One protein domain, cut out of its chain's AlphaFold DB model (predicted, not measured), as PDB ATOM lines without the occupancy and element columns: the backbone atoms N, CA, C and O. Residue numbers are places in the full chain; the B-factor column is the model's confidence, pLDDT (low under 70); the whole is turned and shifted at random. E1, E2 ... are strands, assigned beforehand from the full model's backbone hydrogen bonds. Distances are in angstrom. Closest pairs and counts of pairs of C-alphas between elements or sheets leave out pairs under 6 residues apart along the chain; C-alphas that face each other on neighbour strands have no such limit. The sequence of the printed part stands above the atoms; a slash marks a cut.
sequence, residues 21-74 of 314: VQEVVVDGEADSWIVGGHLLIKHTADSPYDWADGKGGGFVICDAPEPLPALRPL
ATOM      1  N   VAL A  21     146.971 156.128 168.157       36.09
ATOM      2  CA  VAL A  21     146.471 155.644 166.865       36.09
ATOM      3  C   VAL A  21     145.049 155.135 167.064       36.09
ATOM      4  O   VAL A  21     144.818 154.084 167.653       36.09
ATOM      5  N   GLN A  22     144.074 155.922 166.604       40.03
ATOM      6  CA  GLN A  22     142.733 155.405 166.357       40.03
ATOM      7  C   GLN A  22     142.764 154.678 165.018       40.03
ATOM      8  O   GLN A  22     142.735 155.282 163.949       40.03
ATOM      9  N   GLU A  23     142.866 153.365 165.101       44.44
ATOM     10  CA  GLU A  23     142.654 152.464 163.985       44.44
ATOM     11  C   GLU A  23     141.155 152.496 163.584       44.44
ATOM     12  O   GLU A  23     140.266 152.441 164.434       44.44
ATOM     13  N   VAL A  24     140.838 152.596 162.290       46.06
ATOM     14  CA  VAL A  24     139.472 152.376 161.775       46.06
ATOM     15  C   VAL A  24     139.545 151.257 160.757       46.06
ATOM     16  O   VAL A  24     140.039 151.469 159.656       46.06
ATOM     17  N   VAL A  25     139.073 150.069 161.123       48.53
ATOM     18  CA  VAL A  25     139.133 148.891 160.250       48.53
ATOM     19  C   VAL A  25     138.142 149.043 159.096       48.53
ATOM     20  O   VAL A  25     136.949 149.296 159.312       48.53
ATOM     21  N   VAL A  26     138.639 148.851 157.876       50.56
ATOM     22  CA  VAL A  26     137.819 148.696 156.669       50.56
ATOM     23  C   VAL A  26     137.189 147.299 156.683       50.56
ATOM     24  O   VAL A  26     137.889 146.304 156.871       50.56
ATOM     25  N   ASP A  27     135.865 147.199 156.527       41.72
ATOM     26  CA  ASP A  27     135.143 145.923 156.650       41.72
ATOM     27  C   ASP A  27     135.706 144.836 155.706       41.72
ATOM     28  O   ASP A  27     135.600 144.938 154.484       41.72
ATOM     29  N   GLY A  28     136.301 143.784 156.284       50.06
ATOM     30  CA  GLY A  28     136.762 142.581 155.579       50.06
ATOM     31  C   GLY A  28     138.269 142.469 155.319       50.06
ATOM     32  O   GLY A  28     138.730 141.355 155.070       50.06
ATOM     33  N   GLU A  29     139.047 143.550 155.439       57.28
ATOM     34  CA  GLU A  29     140.514 143.514 155.311       57.28
ATOM     35  C   GLU A  29     141.154 143.754 156.684       57.28
ATOM     36  O   GLU A  29     141.231 144.884 157.159       57.28
ATOM     37  N   ALA A  30     141.622 142.679 157.331       62.94
ATOM     38  CA  ALA A  30     142.211 142.692 158.682       62.94
ATOM     39  C   ALA A  30     143.508 143.524 158.818       62.94
ATOM     40  O   ALA A  30     144.045 143.643 159.914       62.94
ATOM     41  N   ASP A  31     143.962 144.095 157.709       76.38
ATOM     42  CA  ASP A  31     145.296 144.625 157.470       76.38
ATOM     43  C   ASP A  31     145.229 146.058 156.904       76.38
ATOM     44  O   ASP A  31     146.164 146.525 156.255       76.38
ATOM     45  N   SER A  32     144.102 146.762 157.082       76.50
ATOM     46  CA  SER A  32     143.939 148.130 156.583       76.50
ATOM     47  C   SER A  32     143.128 149.036 157.510       76.50
ATOM     48  O   SER A  32     142.160 148.609 158.146       76.50
ATOM     49  N   TRP A  33     143.521 150.309 157.563       75.31
ATOM     50  CA  TRP A  33     142.992 151.313 158.475       75.31
ATOM     51  C   TRP A  33     142.750 152.639 157.776       75.31
ATOM     52  O   TRP A  33     143.635 153.131 157.084       75.31
ATOM     53  N   ILE A  34     141.599 153.267 158.012       70.19
ATOM     54  CA  ILE A  34     141.342 154.632 157.544       70.19
ATOM     55  C   ILE A  34     141.568 155.639 158.674       70.19
ATOM     56  O   ILE A  34     140.850 155.656 159.669       70.19
ATOM     57  N   VAL A  35     142.545 156.521 158.514       67.50
ATOM     58  CA  VAL A  35     142.869 157.577 159.473       67.50
ATOM     59  C   VAL A  35     142.248 158.891 159.006       67.50
ATOM     60  O   VAL A  35     142.486 159.361 157.891       67.50
ATOM     61  N   GLY A  36     141.403 159.475 159.860       59.28
ATOM     62  CA  GLY A  36     140.781 160.782 159.627       59.28
ATOM     63  C   GLY A  36     139.858 160.867 158.407       59.28
ATOM     64  O   GLY A  36     139.559 161.970 157.977       59.28
ATOM     65  N   GLY A  37     139.434 159.739 157.821       67.69
ATOM     66  CA  GLY A  37     138.620 159.722 156.597       67.69
ATOM     67  C   GLY A  37     139.375 160.115 155.322       67.69
ATOM     68  O   GLY A  37     138.748 160.261 154.280       67.69
ATOM     69  N   HIS A  38     140.696 160.286 155.398       66.44
ATOM     70  CA  HIS A  38     141.512 160.794 154.292       66.44
ATOM     71  C   HIS A  38     142.708 159.911 153.969       66.44
ATOM     72  O   HIS A  38     143.159 159.920 152.833       66.44
ATOM     73  N   LEU A  39     143.211 159.141 154.933       71.62
ATOM     74  CA  LEU A  39     144.358 158.267 154.726       71.62
ATOM     75  C   LEU A  39     143.940 156.816 154.894       71.62
ATOM     76  O   LEU A  39     143.330 156.481 155.899       71.62
ATOM     77  N   LEU A  40     144.297 155.959 153.952       81.44
ATOM     78  CA  LEU A  40     144.276 154.512 154.080       81.44
ATOM     79  C   LEU A  40     145.701 154.036 154.370       81.44
ATOM     80  O   LEU A  40     146.591 154.137 153.531       81.44
ATOM     81  N   ILE A  41     145.903 153.490 155.559       81.12
ATOM     82  CA  ILE A  41     147.061 152.670 155.882       81.12
ATOM     83  C   ILE A  41     146.712 151.243 155.483       81.12
ATOM     84  O   ILE A  41     145.727 150.702 155.973       81.12
ATOM     85  N   LYS A  42     147.510 150.607 154.634       85.81
ATOM     86  CA  LYS A  42     147.308 149.210 154.239       85.81
ATOM     87  C   LYS A  42     148.599 148.429 154.394       85.81
ATOM     88  O   LYS A  42     149.618 148.826 153.841       85.81
ATOM     89  N   HIS A  43     148.559 147.311 155.106       84.75
ATOM     90  CA  HIS A  43     149.648 146.344 155.108       84.75
ATOM     91  C   HIS A  43     149.673 145.573 153.782       84.75
ATOM     92  O   HIS A  43     148.639 145.229 153.205       84.75
ATOM     93  N   THR A  44     150.873 145.358 153.262       86.88
ATOM     94  CA  THR A  44     151.141 144.698 151.989       86.88
ATOM     95  C   THR A  44     152.395 143.838 152.108       86.88
ATOM     96  O   THR A  44     153.376 144.215 152.750       86.88
ATOM     97  N   ALA A  45     152.386 142.669 151.470       90.25
ATOM     98  CA  ALA A  45     153.594 141.865 151.287       90.25
ATOM     99  C   ALA A  45     154.461 142.382 150.122       90.25
ATOM    100  O   ALA A  45     155.646 142.062 150.035       90.25
ATOM    101  N   ASP A  46     153.870 143.187 149.237       88.75
ATOM    102  CA  ASP A  46     154.496 143.648 148.005       88.75
ATOM    103  C   ASP A  46     155.212 144.989 148.216       88.75
ATOM    104  O   ASP A  46     154.671 145.921 148.808       88.75
ATOM    105  N   SER A  47     156.443 145.078 147.711       83.38
ATOM    106  CA  SER A  47     157.254 146.302 147.676       83.38
ATOM    107  C   SER A  47     156.941 147.113 146.406       83.38
ATOM    108  O   SER A  47     156.758 146.501 145.347       83.38
ATOM    109  N   PRO A  48     156.916 148.461 146.451       85.50
ATOM    110  CA  PRO A  48     157.361 149.324 147.550       85.50
ATOM    111  C   PRO A  48     156.305 149.548 148.638       85.50
ATOM    112  O   PRO A  48     155.111 149.601 148.366       85.50
ATOM    113  N   TYR A  49     156.782 149.736 149.867       82.00
ATOM    114  CA  TYR A  49     155.989 150.160 151.019       82.00
ATOM    115  C   TYR A  49     156.658 151.350 151.720       82.00
ATOM    116  O   TYR A  49     157.882 151.496 151.649       82.00
ATOM    117  N   ASP A  50     155.865 152.178 152.403       71.88
ATOM    118  CA  ASP A  50     156.342 153.363 153.125       71.88
ATOM    119  C   ASP A  50     157.079 152.984 154.413       71.88
ATOM    120  O   ASP A  50     158.058 153.633 154.785       71.88
ATOM    121  N   TRP A  51     156.667 151.894 155.074       75.88
ATOM    122  CA  TRP A  51     157.413 151.338 156.206       75.88
ATOM    123  C   TRP A  51     157.391 149.810 156.260       75.88
ATOM    124  O   TRP A  51     156.368 149.180 156.011       75.88
ATOM    125  N   ALA A  52     158.525 149.195 156.611       73.31
ATOM    126  CA  ALA A  52     158.657 147.741 156.730       73.31
ATOM    127  C   ALA A  52     158.090 147.221 158.062       73.31
ATOM    128  O   ALA A  52     158.314 147.822 159.113       73.31
ATOM    129  N   ASP A  53     157.464 146.042 158.051       73.62
ATOM    130  CA  ASP A  53     156.982 145.374 159.272       73.62
ATOM    131  C   ASP A  53     158.049 144.474 159.941       73.62
ATOM    132  O   ASP A  53     157.878 143.983 161.060       73.62
ATOM    133  N   GLY A  54     159.176 144.247 159.254       67.50
ATOM    134  CA  GLY A  54     160.264 143.370 159.698       67.50
ATOM    135  C   GLY A  54     159.990 141.864 159.567       67.50
ATOM    136  O   GLY A  54     160.801 141.066 160.039       67.50
ATOM    137  N   LYS A  55     158.884 141.469 158.930       79.25
ATOM    138  CA  LYS A  55     158.430 140.087 158.689       79.25
ATOM    139  C   LYS A  55     158.248 139.765 157.201       79.25
ATOM    140  O   LYS A  55     157.698 138.720 156.866       79.25
ATOM    141  N   GLY A  56     158.770 140.616 156.321       83.00
ATOM    142  CA  GLY A  56     158.712 140.420 154.874       83.00
ATOM    143  C   GLY A  56     157.547 141.137 154.196       83.00
ATOM    144  O   GLY A  56     157.368 140.941 153.001       83.00
ATOM    145  N   GLY A  57     156.805 141.971 154.928       86.38
ATOM    146  CA  GLY A  57     155.863 142.935 154.376       86.38
ATOM    147  C   GLY A  57     156.175 144.355 154.840       86.38
ATOM    148  O   GLY A  57     157.243 144.665 155.385       86.38
ATOM    149  N   GLY A  58     155.217 145.235 154.626       81.00
ATOM    150  CA  GLY A  58     155.258 146.611 155.071       81.00
ATOM    151  C   GLY A  58     153.886 147.236 154.958       81.00
ATOM    152  O   GLY A  58     152.903 146.547 154.719       81.00
ATOM    153  N   PHE A  59     153.803 148.537 155.154       80.38
ATOM    154  CA  PHE A  59     152.554 149.259 155.059       80.38
ATOM    155  C   PHE A  59     152.718 150.433 154.112       80.38
ATOM    156  O   PHE A  59     153.784 151.046 154.029       80.38
ATOM    157  N   VAL A  60     151.639 150.716 153.402       82.62
ATOM    158  CA  VAL A  60     151.508 151.820 152.467       82.62
ATOM    159  C   VAL A  60     150.496 152.801 153.037       82.62
ATOM    160  O   VAL A  60     149.433 152.392 153.509       82.62
ATOM    161  N   ILE A  61     150.826 154.083 152.978       80.44
ATOM    162  CA  ILE A  61     149.916 155.197 153.209       80.44
ATOM    163  C   ILE A  61     149.445 155.668 151.842       80.44
ATOM    164  O   ILE A  61     150.233 156.066 150.989       80.44
ATOM    165  N   CYS A  62     148.141 155.641 151.632       83.19
ATOM    166  CA  CYS A  62     147.519 156.168 150.429       83.19
ATOM    167  C   CYS A  62     146.301 157.006 150.799       83.19
ATOM    168  O   CYS A  62     145.853 156.985 151.945       83.19
ATOM    169  N   ASP A  63     145.772 157.759 149.841       83.88
ATOM    170  CA  ASP A  63     144.508 158.453 150.051       83.88
ATOM    171  C   ASP A  63     143.391 157.428 150.287       83.88
ATOM    172  O   ASP A  63     143.328 156.372 149.647       83.88
ATOM    173  N   ALA A  64     142.507 157.730 151.233       80.69
ATOM    174  CA  ALA A  64     141.332 156.917 151.473       80.69
ATOM    175  C   ALA A  64     140.445 156.917 150.212       80.69
ATOM    176  O   ALA A  64     140.282 157.955 149.569       80.69
ATOM    177  N   PRO A  65     139.869 155.766 149.833       82.94
ATOM    178  CA  PRO A  65     139.074 155.669 148.615       82.94
ATOM    179  C   PRO A  65     137.766 156.465 148.732       82.94
ATOM    180  O   PRO A  65     137.174 156.556 149.808       82.94
ATOM    181  N   GLU A  66     137.276 156.977 147.600       83.38
ATOM    182  CA  GLU A  66     135.957 157.609 147.494       83.38
ATOM    183  C   GLU A  66     134.982 156.732 146.673       83.38
ATOM    184  O   GLU A  66     135.300 156.373 145.535       83.38
ATOM    185  N   PRO A  67     133.783 156.394 147.199       85.56
ATOM    186  CA  PRO A  67     133.302 156.695 148.548       85.56
ATOM    187  C   PRO A  67     134.037 155.873 149.614       85.56
ATOM    188  O   PRO A  67     134.488 154.758 149.346       85.56
ATOM    189  N   LEU A  68     134.101 156.409 150.838       74.62
ATOM    190  CA  LEU A  68     134.692 155.686 151.962       74.62
ATOM    191  C   LEU A  68     133.976 154.339 152.156       74.62
ATOM    192  O   LEU A  68     132.739 154.290 152.117       74.62
ATOM    193  N   PRO A  69     134.720 153.239 152.375       78.25
ATOM    194  CA  PRO A  69     134.127 151.946 152.653       78.25
ATOM    195  C   PRO A  69     133.365 151.999 153.975       78.25
ATOM    196  O   PRO A  69     133.537 152.913 154.783       78.25
ATOM    197  N   ALA A  70     132.526 150.992 154.219       71.50
ATOM    198  CA  ALA A  70     131.833 150.871 155.493       71.50
ATOM    199  C   ALA A  70     132.859 150.806 156.637       71.50
ATOM    200  O   ALA A  70     133.601 149.833 156.780       71.50
ATOM    201  N   LEU A  71     132.906 151.874 157.429       64.69
ATOM    202  CA  LEU A  71     133.802 151.996 158.567       64.69
ATOM    203  C   LEU A  71     133.160 151.311 159.770       64.69
ATOM    204  O   LEU A  71     132.006 151.593 160.109       64.69
ATOM    205  N   ARG A  72     133.910 150.448 160.455       56.59
ATOM    206  CA  ARG A  72     133.543 150.029 161.810       56.59
ATOM    207  C   ARG A  72     134.332 150.876 162.796       56.59
ATOM    208  O   ARG A  72     135.561 150.811 162.774       56.59
ATOM    209  N   PRO A  73     133.663 151.648 163.673       51.03
ATOM    210  CA  PRO A  73     134.354 152.267 164.787       51.03
ATOM    211  C   PRO A  73     135.042 151.155 165.576       51.03
ATOM    212  O   PRO A  73     134.380 150.202 166.002       51.03
ATOM    213  N   LEU A  74     136.354 151.255 165.785       47.94
ATOM    214  CA  LEU A  74     136.935 150.512 166.893       47.94
ATOM    215  C   LEU A  74     136.263 150.976 168.182       47.94
ATOM    216  O   LEU A  74     135.774 152.104 168.263       47.94
TER     217      LEU A  74
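This is residues 21 to 74 of the 314 residues of an uncharacterized protein of Stachybotrys chartarum (strain CBS 109288 / IBT 7711) (UniProt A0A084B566). A small antiparallel sheet of three strands, E2, E3 and E4, makes the middle; the ladder of E1 and E5, two short strands near the two ends of the printed part, sits beside its E2 edge. At the other end of the long axis is the loop of residues 45 to 57, between E3 and E4, which folds back so that residues 51 to 52 pair with E4. The printed part has 54 residues with no named helix and five named strands, E1 to E5 in order along the chain; the larger sheet runs E2, E3, E4, the smaller E1, E5, both antiparallel. The class is all strand, though under half of the residues, 22 of 54, are in named elements. The whole is compact, with a radius of gyration of the C-alphas of 11.1 A and spans of 29 by 20 by 19 A.

E2 is residues 32 to 35, beginning at C-alpha 32 at (143.939, 148.130, 156.583). E3 is residues 39 to 44, 15.4 A from first to last C-alpha. E4 is residues 58 to 63, 16.8 A long, ending at C-alpha 63 at (144.508, 158.453, 150.051). E1 is residues 24 to 26, 6.5 A long. E5 is residues 71 to 73, 6.3 A long, ending at C-alpha 73 at (134.354, 152.267, 164.787).

E2, E3 and E4 form a meander, each strand the antiparallel neighbour of the one before. E3 is the inner strand; E2 and E4 are edge strands. The hairpin of E2 and E3 has 160 degrees between its directions, with N 33 and O 41 within hydrogen-bond range at 2.7 A. The hairpin of E3 and E4 has 152 degrees, with N 40 and O 62 at 2.7 A and N 58 and O 44 at 2.8 A. Residues 51 to 52 pair antiparallel with residues 58 to 59 of E4. E1 and E2 have 9 pairs of C-alphas within 8 A, the closest being those of Val 25 and Trp 33, 4.9 A. E1 and E3 are near each other, with 6 pairs of C-alphas within 10 A. E1 and E5 are antiparallel neighbours at 146 degrees, with N 72 and O 25 within hydrogen-bond range at 3.4 A. E5 is apart from E3 and E4, and only just apart from E2, with the closest C-alphas 8.1 A away.

The C-alphas farthest apart are those of Gly 54 and Pro 67, 32.1 A. The printed part has no cut. The link from E3 to E4, 13 residues, is long; its C-alphas lie 12 to 17 A from the mean of all C-alphas. The links E1 to E2 and E2 to E3 are tight, and E4 to E5 is short. The mean pLDDT of the printed part is 71.1; 19 residues are under 70, namely residues 21 to 30, 35 to 38, 54 and 71 to 74.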